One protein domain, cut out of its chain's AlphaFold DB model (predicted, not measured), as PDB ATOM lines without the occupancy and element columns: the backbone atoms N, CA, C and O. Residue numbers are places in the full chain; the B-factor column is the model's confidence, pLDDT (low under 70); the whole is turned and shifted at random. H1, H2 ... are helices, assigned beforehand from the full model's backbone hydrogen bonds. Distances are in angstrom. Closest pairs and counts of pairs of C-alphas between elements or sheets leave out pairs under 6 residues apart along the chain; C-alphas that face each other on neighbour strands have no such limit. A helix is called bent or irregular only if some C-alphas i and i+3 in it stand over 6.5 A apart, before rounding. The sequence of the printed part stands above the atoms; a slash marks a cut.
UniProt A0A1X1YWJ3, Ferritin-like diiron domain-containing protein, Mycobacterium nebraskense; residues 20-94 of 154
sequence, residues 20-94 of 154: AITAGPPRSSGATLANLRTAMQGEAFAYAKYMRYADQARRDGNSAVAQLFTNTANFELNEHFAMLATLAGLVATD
ATOM      1  N   ALA A  20     -38.421  28.183  24.964       88.69
ATOM      2  CA  ALA A  20     -38.313  26.811  25.441       88.69
ATOM      3  C   ALA A  20     -38.306  26.778  26.978       88.69
ATOM      4  O   ALA A  20     -37.535  27.497  27.619       88.69
ATOM      5  N   ILE A  21     -39.113  25.896  27.571       92.75
ATOM      6  CA  ILE A  21     -39.043  25.623  29.010       92.75
ATOM      7  C   ILE A  21     -37.774  24.815  29.284       92.75
ATOM      8  O   ILE A  21     -37.580  23.738  28.724       92.75
ATOM      9  N   THR A  22     -36.906  25.324  30.159       95.62
ATOM     10  CA  THR A  22     -35.728  24.572  30.608       95.62
ATOM     11  C   THR A  22     -36.075  23.774  31.858       95.62
ATOM     12  O   THR A  22     -36.331  24.366  32.906       95.62
ATOM     13  N   ALA A  23     -36.040  22.444  31.762       96.62
ATOM     14  CA  ALA A  23     -36.242  21.567  32.909       96.62
ATOM     15  C   ALA A  23     -35.089  21.679  33.923       96.62
ATOM     16  O   ALA A  23     -33.924  21.821  33.542       96.62
ATOM     17  N   GLY A  24     -35.405  21.601  35.215       95.25
ATOM     18  CA  GLY A  24     -34.415  21.703  36.287       95.25
ATOM     19  C   GLY A  24     -34.978  22.258  37.595       95.25
ATOM     20  O   GLY A  24     -36.173  22.535  37.691       95.25
ATOM     21  N   PRO A  25     -34.128  22.421  38.625       94.62
ATOM     22  CA  PRO A  25     -34.560  22.955  39.909       94.62
ATOM     23  C   PRO A  25     -34.989  24.429  39.795       94.62
ATOM     24  O   PRO A  25     -34.537  25.138  38.885       94.62
ATOM     25  N   PRO A  26     -35.799  24.929  40.747       94.19
ATOM     26  CA  PRO A  26     -36.150  26.342  40.810       94.19
ATOM     27  C   PRO A  26     -34.907  27.235  40.833       94.19
ATOM     28  O   PRO A  26     -33.985  27.023  41.622       94.19
ATOM     29  N   ARG A  27     -34.903  28.282  40.002       94.31
ATOM     30  CA  ARG A  27     -33.858  29.325  39.993       94.31
ATOM     31  C   ARG A  27     -34.168  30.462  40.970       94.31
ATOM     32  O   ARG A  27     -33.444  31.449  41.029       94.31
ATOM     33  N   SER A  28     -35.281  30.355  41.691       93.19
ATOM     34  CA  SER A  28     -35.792  31.319  42.667       93.19
ATOM     35  C   SER A  28     -36.327  30.588  43.898       93.19
ATOM     36  O   SER A  28     -36.644  29.403  43.838       93.19
ATOM     37  N   SER A  29     -36.458  31.293  45.022       94.81
ATOM     38  CA  SER A  29     -36.927  30.732  46.295       94.81
ATOM     39  C   SER A  29     -37.812  31.725  47.061       94.81
ATOM     40  O   SER A  29     -37.992  32.872  46.643       94.81
ATOM     41  N   GLY A  30     -38.406  31.272  48.171       97.00
ATOM     42  CA  GLY A  30     -39.199  32.112  49.072       97.00
ATOM     43  C   GLY A  30     -40.377  32.811  48.386       97.00
ATOM     44  O   GLY A  30     -41.054  32.230  47.537       97.00
ATOM     45  N   ALA A  31     -40.605  34.075  48.746       98.00
ATOM     46  CA  ALA A  31     -41.690  34.885  48.192       98.00
ATOM     47  C   ALA A  31     -41.590  35.047  46.668       98.00
ATOM     48  O   ALA A  31     -42.606  35.024  45.982       98.00
ATOM     49  N   THR A  32     -40.377  35.135  46.112       98.12
ATOM     50  CA  THR A  32     -40.187  35.223  44.658       98.12
ATOM     51  C   THR A  32     -40.699  33.968  43.958       98.12
ATOM     52  O   THR A  32     -41.411  34.080  42.966       98.12
ATOM     53  N   LEU A  33     -40.413  32.774  44.489       97.75
ATOM     54  CA  LEU A  33     -40.937  31.530  43.918       97.75
ATOM     55  C   LEU A  33     -42.472  31.456  44.001       97.75
ATOM     56  O   LEU A  33     -43.116  31.018  43.050       97.75
ATOM     57  N   ALA A  34     -43.064  31.921  45.104       97.88
ATOM     58  CA  ALA A  34     -44.520  32.002  45.238       97.88
ATOM     59  C   ALA A  34     -45.142  32.975  44.216       97.88
ATOM     60  O   ALA A  34     -46.148  32.651  43.582       97.88
ATOM     61  N   ASN A  35     -44.503  34.125  43.994       98.50
ATOM     62  CA  ASN A  35     -44.935  35.105  43.000       98.50
ATOM     63  C   ASN A  35     -44.842  34.543  41.577       98.50
ATOM     64  O   ASN A  35     -45.776  34.719  40.802       98.50
ATOM     65  N   LEU A  36     -43.766  33.818  41.246       98.44
ATOM     66  CA  LEU A  36     -43.620  33.155  39.944       98.44
ATOM     67  C   LEU A  36     -44.749  32.145  39.699       98.44
ATOM     68  O   LEU A  36     -45.342  32.140  38.626       98.44
ATOM     69  N   ARG A  37     -45.092  31.326  40.701       97.56
ATOM     70  CA  ARG A  37     -46.212  30.370  40.606       97.56
ATOM     71  C   ARG A  37     -47.560  31.065  40.440       97.56
ATOM     72  O   ARG A  37     -48.353  30.647  39.602       97.56
ATOM     73  N   THR A  38     -47.785  32.152  41.174       98.44
ATOM     74  CA  THR A  38     -49.002  32.968  41.049       98.44
ATOM     75  C   THR A  38     -49.107  33.599  39.657       98.44
ATOM     76  O   THR A  38     -50.164  33.558  39.035       98.44
ATOM     77  N   ALA A  39     -48.001  34.132  39.130       98.56
ATOM     78  CA  ALA A  39     -47.953  34.695  37.785       98.56
ATOM     79  C   ALA A  39     -48.246  33.628  36.717       98.56
ATOM     80  O   ALA A  39     -49.085  33.858  35.856       98.56
ATOM     81  N   MET A  40     -47.656  32.430  36.825       98.31
ATOM     82  CA  MET A  40     -47.944  31.317  35.906       98.31
ATOM     83  C   MET A  40     -49.426  30.933  35.878       98.31
ATOM     84  O   MET A  40     -49.971  30.696  34.803       98.31
ATOM     85  N   GLN A  41     -50.093  30.891  37.034       98.31
ATOM     86  CA  GLN A  41     -51.540  30.653  37.091       98.31
ATOM     87  C   GLN A  41     -52.313  31.748  36.339       98.31
ATOM     88  O   GLN A  41     -53.255  31.445  35.607       98.31
ATOM     89  N   GLY A  42     -51.883  33.007  36.475       98.56
ATOM     90  CA  GLY A  42     -52.416  34.140  35.719       98.56
ATOM     91  C   GLY A  42     -52.263  33.973  34.206       98.56
ATOM     92  O   GLY A  42     -53.255  34.105  33.489       98.56
ATOM     93  N   GLU A  43     -51.067  33.620  33.731       98.44
ATOM     94  CA  GLU A  43     -50.797  33.434  32.298       98.44
ATOM     95  C   GLU A  43     -51.565  32.244  31.705       98.44
ATOM     96  O   GLU A  43     -52.175  32.354  30.639       98.44
ATOM     97  N   ALA A  44     -51.627  31.116  32.421       98.38
ATOM     98  CA  ALA A  44     -52.416  29.955  32.006       98.38
ATOM     99  C   ALA A  44     -53.921  30.276  31.940       98.38
ATOM    100  O   ALA A  44     -54.607  29.900  30.983       98.38
ATOM    101  N   PHE A  45     -54.443  31.022  32.920       98.50
ATOM    102  CA  PHE A  45     -55.835  31.461  32.903       98.50
ATOM    103  C   PHE A  45     -56.108  32.468  31.775       98.50
ATOM    104  O   PHE A  45     -57.148  32.389  31.117       98.50
ATOM    105  N   ALA A  46     -55.175  33.387  31.507       98.44
ATOM    106  CA  ALA A  46     -55.264  34.335  30.401       98.44
ATOM    107  C   ALA A  46     -55.306  33.618  29.044       98.44
ATOM    108  O   ALA A  46     -56.209  33.899  28.252       98.44
ATOM    109  N   TYR A  47     -54.428  32.632  28.820       98.12
ATOM    110  CA  TYR A  47     -54.460  31.770  27.635       98.12
ATOM    111  C   TYR A  47     -55.841  31.135  27.438       98.12
ATOM    112  O   TYR A  47     -56.485  31.342  26.404       98.12
ATOM    113  N   ALA A  48     -56.336  30.411  28.449       98.56
ATOM    114  CA  ALA A  48     -57.617  29.715  28.358       98.56
ATOM    115  C   ALA A  48     -58.769  30.689  28.063       98.56
ATOM    116  O   ALA A  48     -59.596  30.439  27.184       98.56
ATOM    117  N   LYS A  49     -58.797  31.836  28.749       98.50
ATOM    118  CA  LYS A  49     -59.822  32.872  28.593       98.50
ATOM    119  C   LYS A  49     -59.806  33.499  27.198       98.50
ATOM    120  O   LYS A  49     -60.851  33.578  26.553       98.50
ATOM    121  N   TYR A  50     -58.641  33.916  26.710       98.50
ATOM    122  CA  TYR A  50     -58.520  34.563  25.404       98.50
ATOM    123  C   TYR A  50     -58.823  33.606  24.253       98.50
ATOM    124  O   TYR A  50     -59.459  34.023  23.287       98.50
ATOM    125  N   MET A  51     -58.515  32.314  24.381       98.44
ATOM    126  CA  MET A  51     -58.967  31.322  23.400       98.44
ATOM    127  C   MET A  51     -60.501  31.238  23.325       98.44
ATOM    128  O   MET A  51     -61.058  31.199  22.227       98.44
ATOM    129  N   ARG A  52     -61.213  31.312  24.462       98.69
ATOM    130  CA  ARG A  52     -62.690  31.362  24.463       98.69
ATOM    131  C   ARG A  52     -63.246  32.671  23.909       98.69
ATOM    132  O   ARG A  52     -64.280  32.659  23.243       98.69
ATOM    133  N   TYR A  53     -62.561  33.789  24.127       98.62
ATOM    134  CA  TYR A  53     -62.941  35.067  23.520       98.62
ATOM    135  C   TYR A  53     -62.726  35.061  22.006       98.62
ATOM    136  O   TYR A  53     -63.575  35.562  21.271       98.62
ATOM    137  N   ALA A  54     -61.653  34.426  21.527       98.25
ATOM    138  CA  ALA A  54     -61.432  34.214  20.104       98.25
ATOM    139  C   ALA A  54     -62.563  33.383  19.479       98.25
ATOM    140  O   ALA A  54     -63.074  33.757  18.425       98.25
ATOM    141  N   ASP A  55     -62.999  32.303  20.136       98.56
ATOM    142  CA  ASP A  55     -64.133  31.490  19.674       98.56
ATOM    143  C   ASP A  55     -65.412  32.320  19.538       98.56
ATOM    144  O   ASP A  55     -66.108  32.218  18.525       98.56
ATOM    145  N   GLN A  56     -65.710  33.174  20.521       98.69
ATOM    146  CA  GLN A  56     -66.879  34.046  20.450       98.69
ATOM    147  C   GLN A  56     -66.748  35.093  19.336       98.69
ATOM    148  O   GLN A  56     -67.663  35.237  18.531       98.69
ATOM    149  N   ALA A  57     -65.591  35.747  19.205       98.25
ATOM    150  CA  ALA A  57     -65.351  36.720  18.139       98.25
ATOM    151  C   ALA A  57     -65.498  36.103  16.735       98.25
ATOM    152  O   ALA A  57     -66.007  36.761  15.828       98.25
ATOM    153  N   ARG A  58     -65.122  34.825  16.549       98.00
ATOM    154  CA  ARG A  58     -65.387  34.087  15.298       98.00
ATOM    155  C   ARG A  58     -66.884  33.906  15.050       98.00
ATOM    156  O   ARG A  58     -67.324  34.118  13.923       98.00
ATOM    157  N   ARG A  59     -67.659  33.534  16.076       98.44
ATOM    158  CA  ARG A  59     -69.127  33.382  15.972       98.44
ATOM    159  C   ARG A  59     -69.815  34.698  15.616       98.44
ATOM    160  O   ARG A  59     -70.772  34.683  14.851       98.44
ATOM    161  N   ASP A  60     -69.275  35.814  16.096       98.12
ATOM    162  CA  ASP A  60     -69.786  37.159  15.817       98.12
ATOM    163  C   ASP A  60     -69.320  37.711  14.450       98.12
ATOM    164  O   ASP A  60     -69.643  38.841  14.088       98.12
ATOM    165  N   GLY A  61     -68.539  36.941  13.679       97.00
ATOM    166  CA  GLY A  61     -68.011  37.355  12.374       97.00
ATOM    167  C   GLY A  61     -66.826  38.326  12.443       97.00
ATOM    168  O   GLY A  61     -66.407  38.860  11.416       97.00
ATOM    169  N   ASN A  62     -66.249  38.550  13.627       97.44
ATOM    170  CA  ASN A  62     -65.131  39.466  13.837       97.44
ATOM    171  C   ASN A  62     -63.782  38.726  13.806       97.44
ATOM    172  O   ASN A  62     -63.123  38.510  14.826       97.44
ATOM    173  N   SER A  63     -63.368  38.323  12.603       95.62
ATOM    174  CA  SER A  63     -62.141  37.545  12.379       95.62
ATOM    175  C   SER A  63     -60.869  38.256  12.852       95.62
ATOM    176  O   SER A  63     -59.966  37.604  13.375       95.62
ATOM    177  N   ALA A  64     -60.804  39.584  12.728       95.19
ATOM    178  CA  ALA A  64     -59.645  40.362  13.156       95.19
ATOM    179  C   ALA A  64     -59.484  40.359  14.687       95.19
ATOM    180  O   ALA A  64     -58.386  40.127  15.191       95.19
ATOM    181  N   VAL A  65     -60.577  40.535  15.439       96.31
ATOM    182  CA  VAL A  65     -60.554  40.429  16.909       96.31
ATOM    183  C   VAL A  65     -60.279  38.992  17.358       96.31
ATOM    184  O   VAL A  65     -59.521  38.780  18.304       96.31
ATOM    185  N   ALA A  66     -60.823  37.994  16.658       96.62
ATOM    186  CA  ALA A  66     -60.510  36.597  16.941       96.62
ATOM    187  C   ALA A  66     -59.013  36.290  16.778       96.62
ATOM    188  O   ALA A  66     -58.432  35.581  17.605       96.62
ATOM    189  N   GLN A  67     -58.385  36.831  15.730       95.50
ATOM    190  CA  GLN A  67     -56.951  36.685  15.510       95.50
ATOM    191  C   GLN A  67     -56.143  37.391  16.601       95.50
ATOM    192  O   GLN A  67     -55.204  36.794  17.120       95.50
ATOM    193  N   LEU A  68     -56.538  38.606  16.993       96.12
ATOM    194  CA  LEU A  68     -55.899  39.334  18.089       96.12
ATOM    195  C   LEU A  68     -55.914  38.512  19.384       96.12
ATOM    196  O   LEU A  68     -54.855  38.265  19.952       96.12
ATOM    197  N   PHE A  69     -57.079  38.009  19.808       97.38
ATOM    198  CA  PHE A  69     -57.171  37.170  21.008       97.38
ATOM    199  C   PHE A  69     -56.346  35.886  20.902       97.38
ATOM    200  O   PHE A  69     -55.701  35.497  21.871       97.38
ATOM    201  N   THR A  70     -56.338  35.242  19.732       96.19
ATOM    202  CA  THR A  70     -55.538  34.027  19.506       96.19
ATOM    203  C   THR A  70     -54.041  34.323  19.630       96.19
ATOM    204  O   THR A  70     -53.317  33.572  20.278       96.19
ATOM    205  N   ASN A  71     -53.574  35.431  19.046       94.94
ATOM    206  CA  ASN A  71     -52.177  35.856  19.127       94.94
ATOM    207  C   ASN A  71     -51.783  36.179  20.569       94.94
ATOM    208  O   ASN A  71     -50.765  35.680  21.039       94.94
ATOM    209  N   THR A  72     -52.615  36.941  21.285       95.75
ATOM    210  CA  THR A  72     -52.377  37.269  22.695       95.75
ATOM    211  C   THR A  72     -52.342  36.012  23.556       95.75
ATOM    212  O   THR A  72     -51.390  35.844  24.304       95.75
ATOM    213  N   ALA A  73     -53.299  35.089  23.410       96.38
ATOM    214  CA  ALA A  73     -53.290  33.825  24.148       96.38
ATOM    215  C   ALA A  73     -51.963  33.078  23.945       96.38
ATOM    216  O   ALA A  73     -51.288  32.713  24.907       96.38
ATOM    217  N   ASN A  74     -51.555  32.899  22.687       94.88
ATOM    218  CA  ASN A  74     -50.303  32.224  22.366       94.88
ATOM    219  C   ASN A  74     -49.078  32.950  22.935       94.88
ATOM    220  O   ASN A  74     -48.100  32.277  23.247       94.88
ATOM    221  N   PHE A  75     -49.121  34.275  23.080       94.56
ATOM    222  CA  PHE A  75     -48.063  35.044  23.732       94.56
ATOM    223  C   PHE A  75     -47.956  34.698  25.223       94.56
ATOM    224  O   PHE A  75     -46.877  34.320  25.679       94.56
ATOM    225  N   GLU A  76     -49.079  34.712  25.948       96.19
ATOM    226  CA  GLU A  76     -49.094  34.389  27.384       96.19
ATOM    227  C   GLU A  76     -48.563  32.974  27.651       96.19
ATOM    228  O   GLU A  76     -47.755  32.766  28.555       96.19
ATOM    229  N   LEU A  77     -48.961  31.991  26.833       95.38
ATOM    230  CA  LEU A  77     -48.550  30.598  27.026       95.38
ATOM    231  C   LEU A  77     -47.103  30.325  26.589       95.38
ATOM    232  O   LEU A  77     -46.354  29.654  27.300       95.38
ATOM    233  N   ASN A  78     -46.710  30.788  25.401       94.56
ATOM    234  CA  ASN A  78     -45.447  30.359  24.791       94.56
ATOM    235  C   ASN A  78     -44.259  31.255  25.149       94.56
ATOM    236  O   ASN A  78     -43.124  30.861  24.890       94.56
ATOM    237  N   GLU A  79     -44.496  32.434  25.726       94.50
ATOM    238  CA  GLU A  79     -43.435  33.351  26.141       94.50
ATOM    239  C   GLU A  79     -43.463  33.561  27.657       94.50
ATOM    240  O   GLU A  79     -42.608  33.023  28.364       94.50
ATOM    241  N   HIS A  80     -44.475  34.257  28.185       96.12
ATOM    242  CA  HIS A  80     -44.528  34.607  29.608       96.12
ATOM    243  C   HIS A  80     -44.568  33.376  30.518       96.12
ATOM    244  O   HIS A  80     -43.685  33.206  31.366       96.12
ATOM    245  N   PHE A  81     -45.534  32.474  30.317       97.50
ATOM    246  CA  PHE A  81     -45.647  31.250  31.108       97.50
ATOM    247  C   PHE A  81     -44.373  30.404  31.008       97.50
ATOM    248  O   PHE A  81     -43.855  29.956  32.028       97.50
ATOM    249  N   ALA A  82     -43.817  30.229  29.806       96.31
ATOM    250  CA  ALA A  82     -42.622  29.413  29.594       96.31
ATOM    251  C   ALA A  82     -41.367  29.974  30.298       96.31
ATOM    252  O   ALA A  82     -40.583  29.226  30.903       96.31
ATOM    253  N   MET A  83     -41.183  31.297  30.273       95.81
ATOM    254  CA  MET A  83     -40.091  31.971  30.980       95.81
ATOM    255  C   MET A  83     -40.259  31.867  32.501       95.81
ATOM    256  O   MET A  83     -39.302  31.532  33.208       95.81
ATOM    257  N   LEU A  84     -41.476  32.090  33.007       97.88
ATOM    258  CA  LEU A  84     -41.797  31.947  34.428       97.88
ATOM    259  C   LEU A  84     -41.600  30.500  34.905       97.88
ATOM    260  O   LEU A  84     -40.987  30.287  35.952       97.88
ATOM    261  N   ALA A  85     -42.028  29.512  34.114       97.50
ATOM    262  CA  ALA A  85     -41.869  28.084  34.389       97.50
ATOM    263  C   ALA A  85     -40.402  27.683  34.547       97.50
ATOM    264  O   ALA A  85     -40.050  26.941  35.465       97.50
ATOM    265  N   THR A  86     -39.529  28.235  33.703       96.88
ATOM    266  CA  THR A  86     -38.081  28.019  33.797       96.88
ATOM    267  C   THR A  86     -37.496  28.597  35.089       96.88
ATOM    268  O   THR A  86     -36.664  27.961  35.736       96.88
ATOM    269  N   LEU A  87     -37.919  29.797  35.499       97.56
ATOM    270  CA  LEU A  87     -37.455  30.406  36.753       97.56
ATOM    271  C   LEU A  87     -38.003  29.677  37.985       97.56
ATOM    272  O   LEU A  87     -37.297  29.533  38.986       97.56
ATOM    273  N   ALA A  88     -39.244  29.201  37.901       97.75
ATOM    274  CA  ALA A  88     -39.921  28.478  38.966       97.75
ATOM    275  C   ALA A  88     -39.458  27.021  39.109       97.75
ATOM    276  O   ALA A  88     -39.772  26.404  40.123       97.75
ATOM    277  N   GLY A  89     -38.729  26.477  38.126       97.25
ATOM    278  CA  GLY A  89     -38.369  25.058  38.087       97.25
ATOM    279  C   GLY A  89     -39.604  24.166  37.996       97.25
ATOM    280  O   GLY A  89     -39.707  23.191  38.732       97.25
ATOM    281  N   LEU A  90     -40.575  24.558  37.161       97.31
ATOM    282  CA  LEU A  90     -41.864  23.871  37.041       97.31
ATOM    283  C   LEU A  90     -41.708  22.439  36.518       97.31
ATOM    284  O   LEU A  90     -42.402  21.542  36.975       97.31
ATOM    285  N   VAL A  91     -40.811  22.238  35.550       97.75
ATOM    286  CA  VAL A  91     -40.615  20.948  34.883       97.75
ATOM    287  C   VAL A  91     -39.340  20.297  35.407       97.75
ATOM    288  O   VAL A  91     -38.247  20.854  35.269       97.75
ATOM    289  N   ALA A  92     -39.461  19.102  35.982       97.50
ATOM    290  CA  ALA A  92     -38.317  18.291  36.368       97.50
ATOM    291  C   ALA A  92     -37.687  17.610  35.144       97.50
ATOM    292  O   ALA A  92     -38.359  17.304  34.157       97.50
ATOM    293  N   THR A  93     -36.383  17.336  35.219       97.19
ATOM    294  CA  THR A  93     -35.660  16.579  34.182       97.19
ATOM    295  C   THR A  93     -36.053  15.103  34.151       97.19
ATOM    296  O   THR A  93     -35.936  14.461  33.113       97.19
ATOM    297  N   ASP A  94     -36.492  14.563  35.289       96.81
ATOM    298  CA  ASP A  94     -36.973  13.190  35.422       96.81
ATOM    299  C   ASP A  94     -38.494  13.136  35.213       96.81
ATOM    300  O   ASP A  94     -39.259  13.819  35.896       96.81
TER     301      ASP A  94
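AT A GLANCE: This is residues 20 to 94 of the 154 residues of the protein "Ferritin-like diiron domain-containing protein" of Mycobacterium nebraskense (UniProt A0A1X1YWJ3). After an unnamed stretch, residues 20 to 29, the printed part makes a long helical hairpin: two helices, H1 and H2, lie side by side, run opposite ways and are joined by a tight turn, residues 60 to 62, at one end. The helices spread slightly toward the other, open end, where the unnamed stretches 20 to 29 and 89 to 94 lie. You are reading 75 residues with two named helices, H1 then H2, and no named strand; the class is all helix. The whole is loose, with a radius of gyration of the C-alphas of 14.9 A, and only just elongated, spanning 46 by 23 by 15 A.

HOW THE PARTS SIT: After residues 20 to 29, look for H1 at residues 30 to 59 and then H2 at residues 63 to 88. The two touch and form a helical hairpin, with 51 pairs of C-alphas within 8 A. Their closest C-alphas are those of Ala 54 and Ala 66, 4.1 A apart. Their lines stand at a shallow tilt of 17 degrees, opposite ways, and their centres are 8.3 A apart. In H1 every O i to N i+4 pair is within hydrogen-bond range; in H2 19 of 22 are.

IN THESE COORDINATES: Find C-alpha 30 at (-39.199, 32.112, 49.072); from there H1 runs 44.6 A to C-alpha 59 at (-69.127, 33.382, 15.972). Past residues 60 to 62, H2 runs 35.8 A from Ser 63 to C-alpha 88 at (-39.921, 28.478, 38.966). H2 is neither bent nor irregular, but only just: C-alphas 78 and 81 are 6.4 A apart.

THE WHOLE: The two C-alphas farthest apart are those of Gly 30 and Gly 61, at 47.0 A. Reading from 20 to 94, you meet no cut, and the link from H1 to H2 is tight. The mean pLDDT of the printed part is 96.9, and no printed residue is under 70.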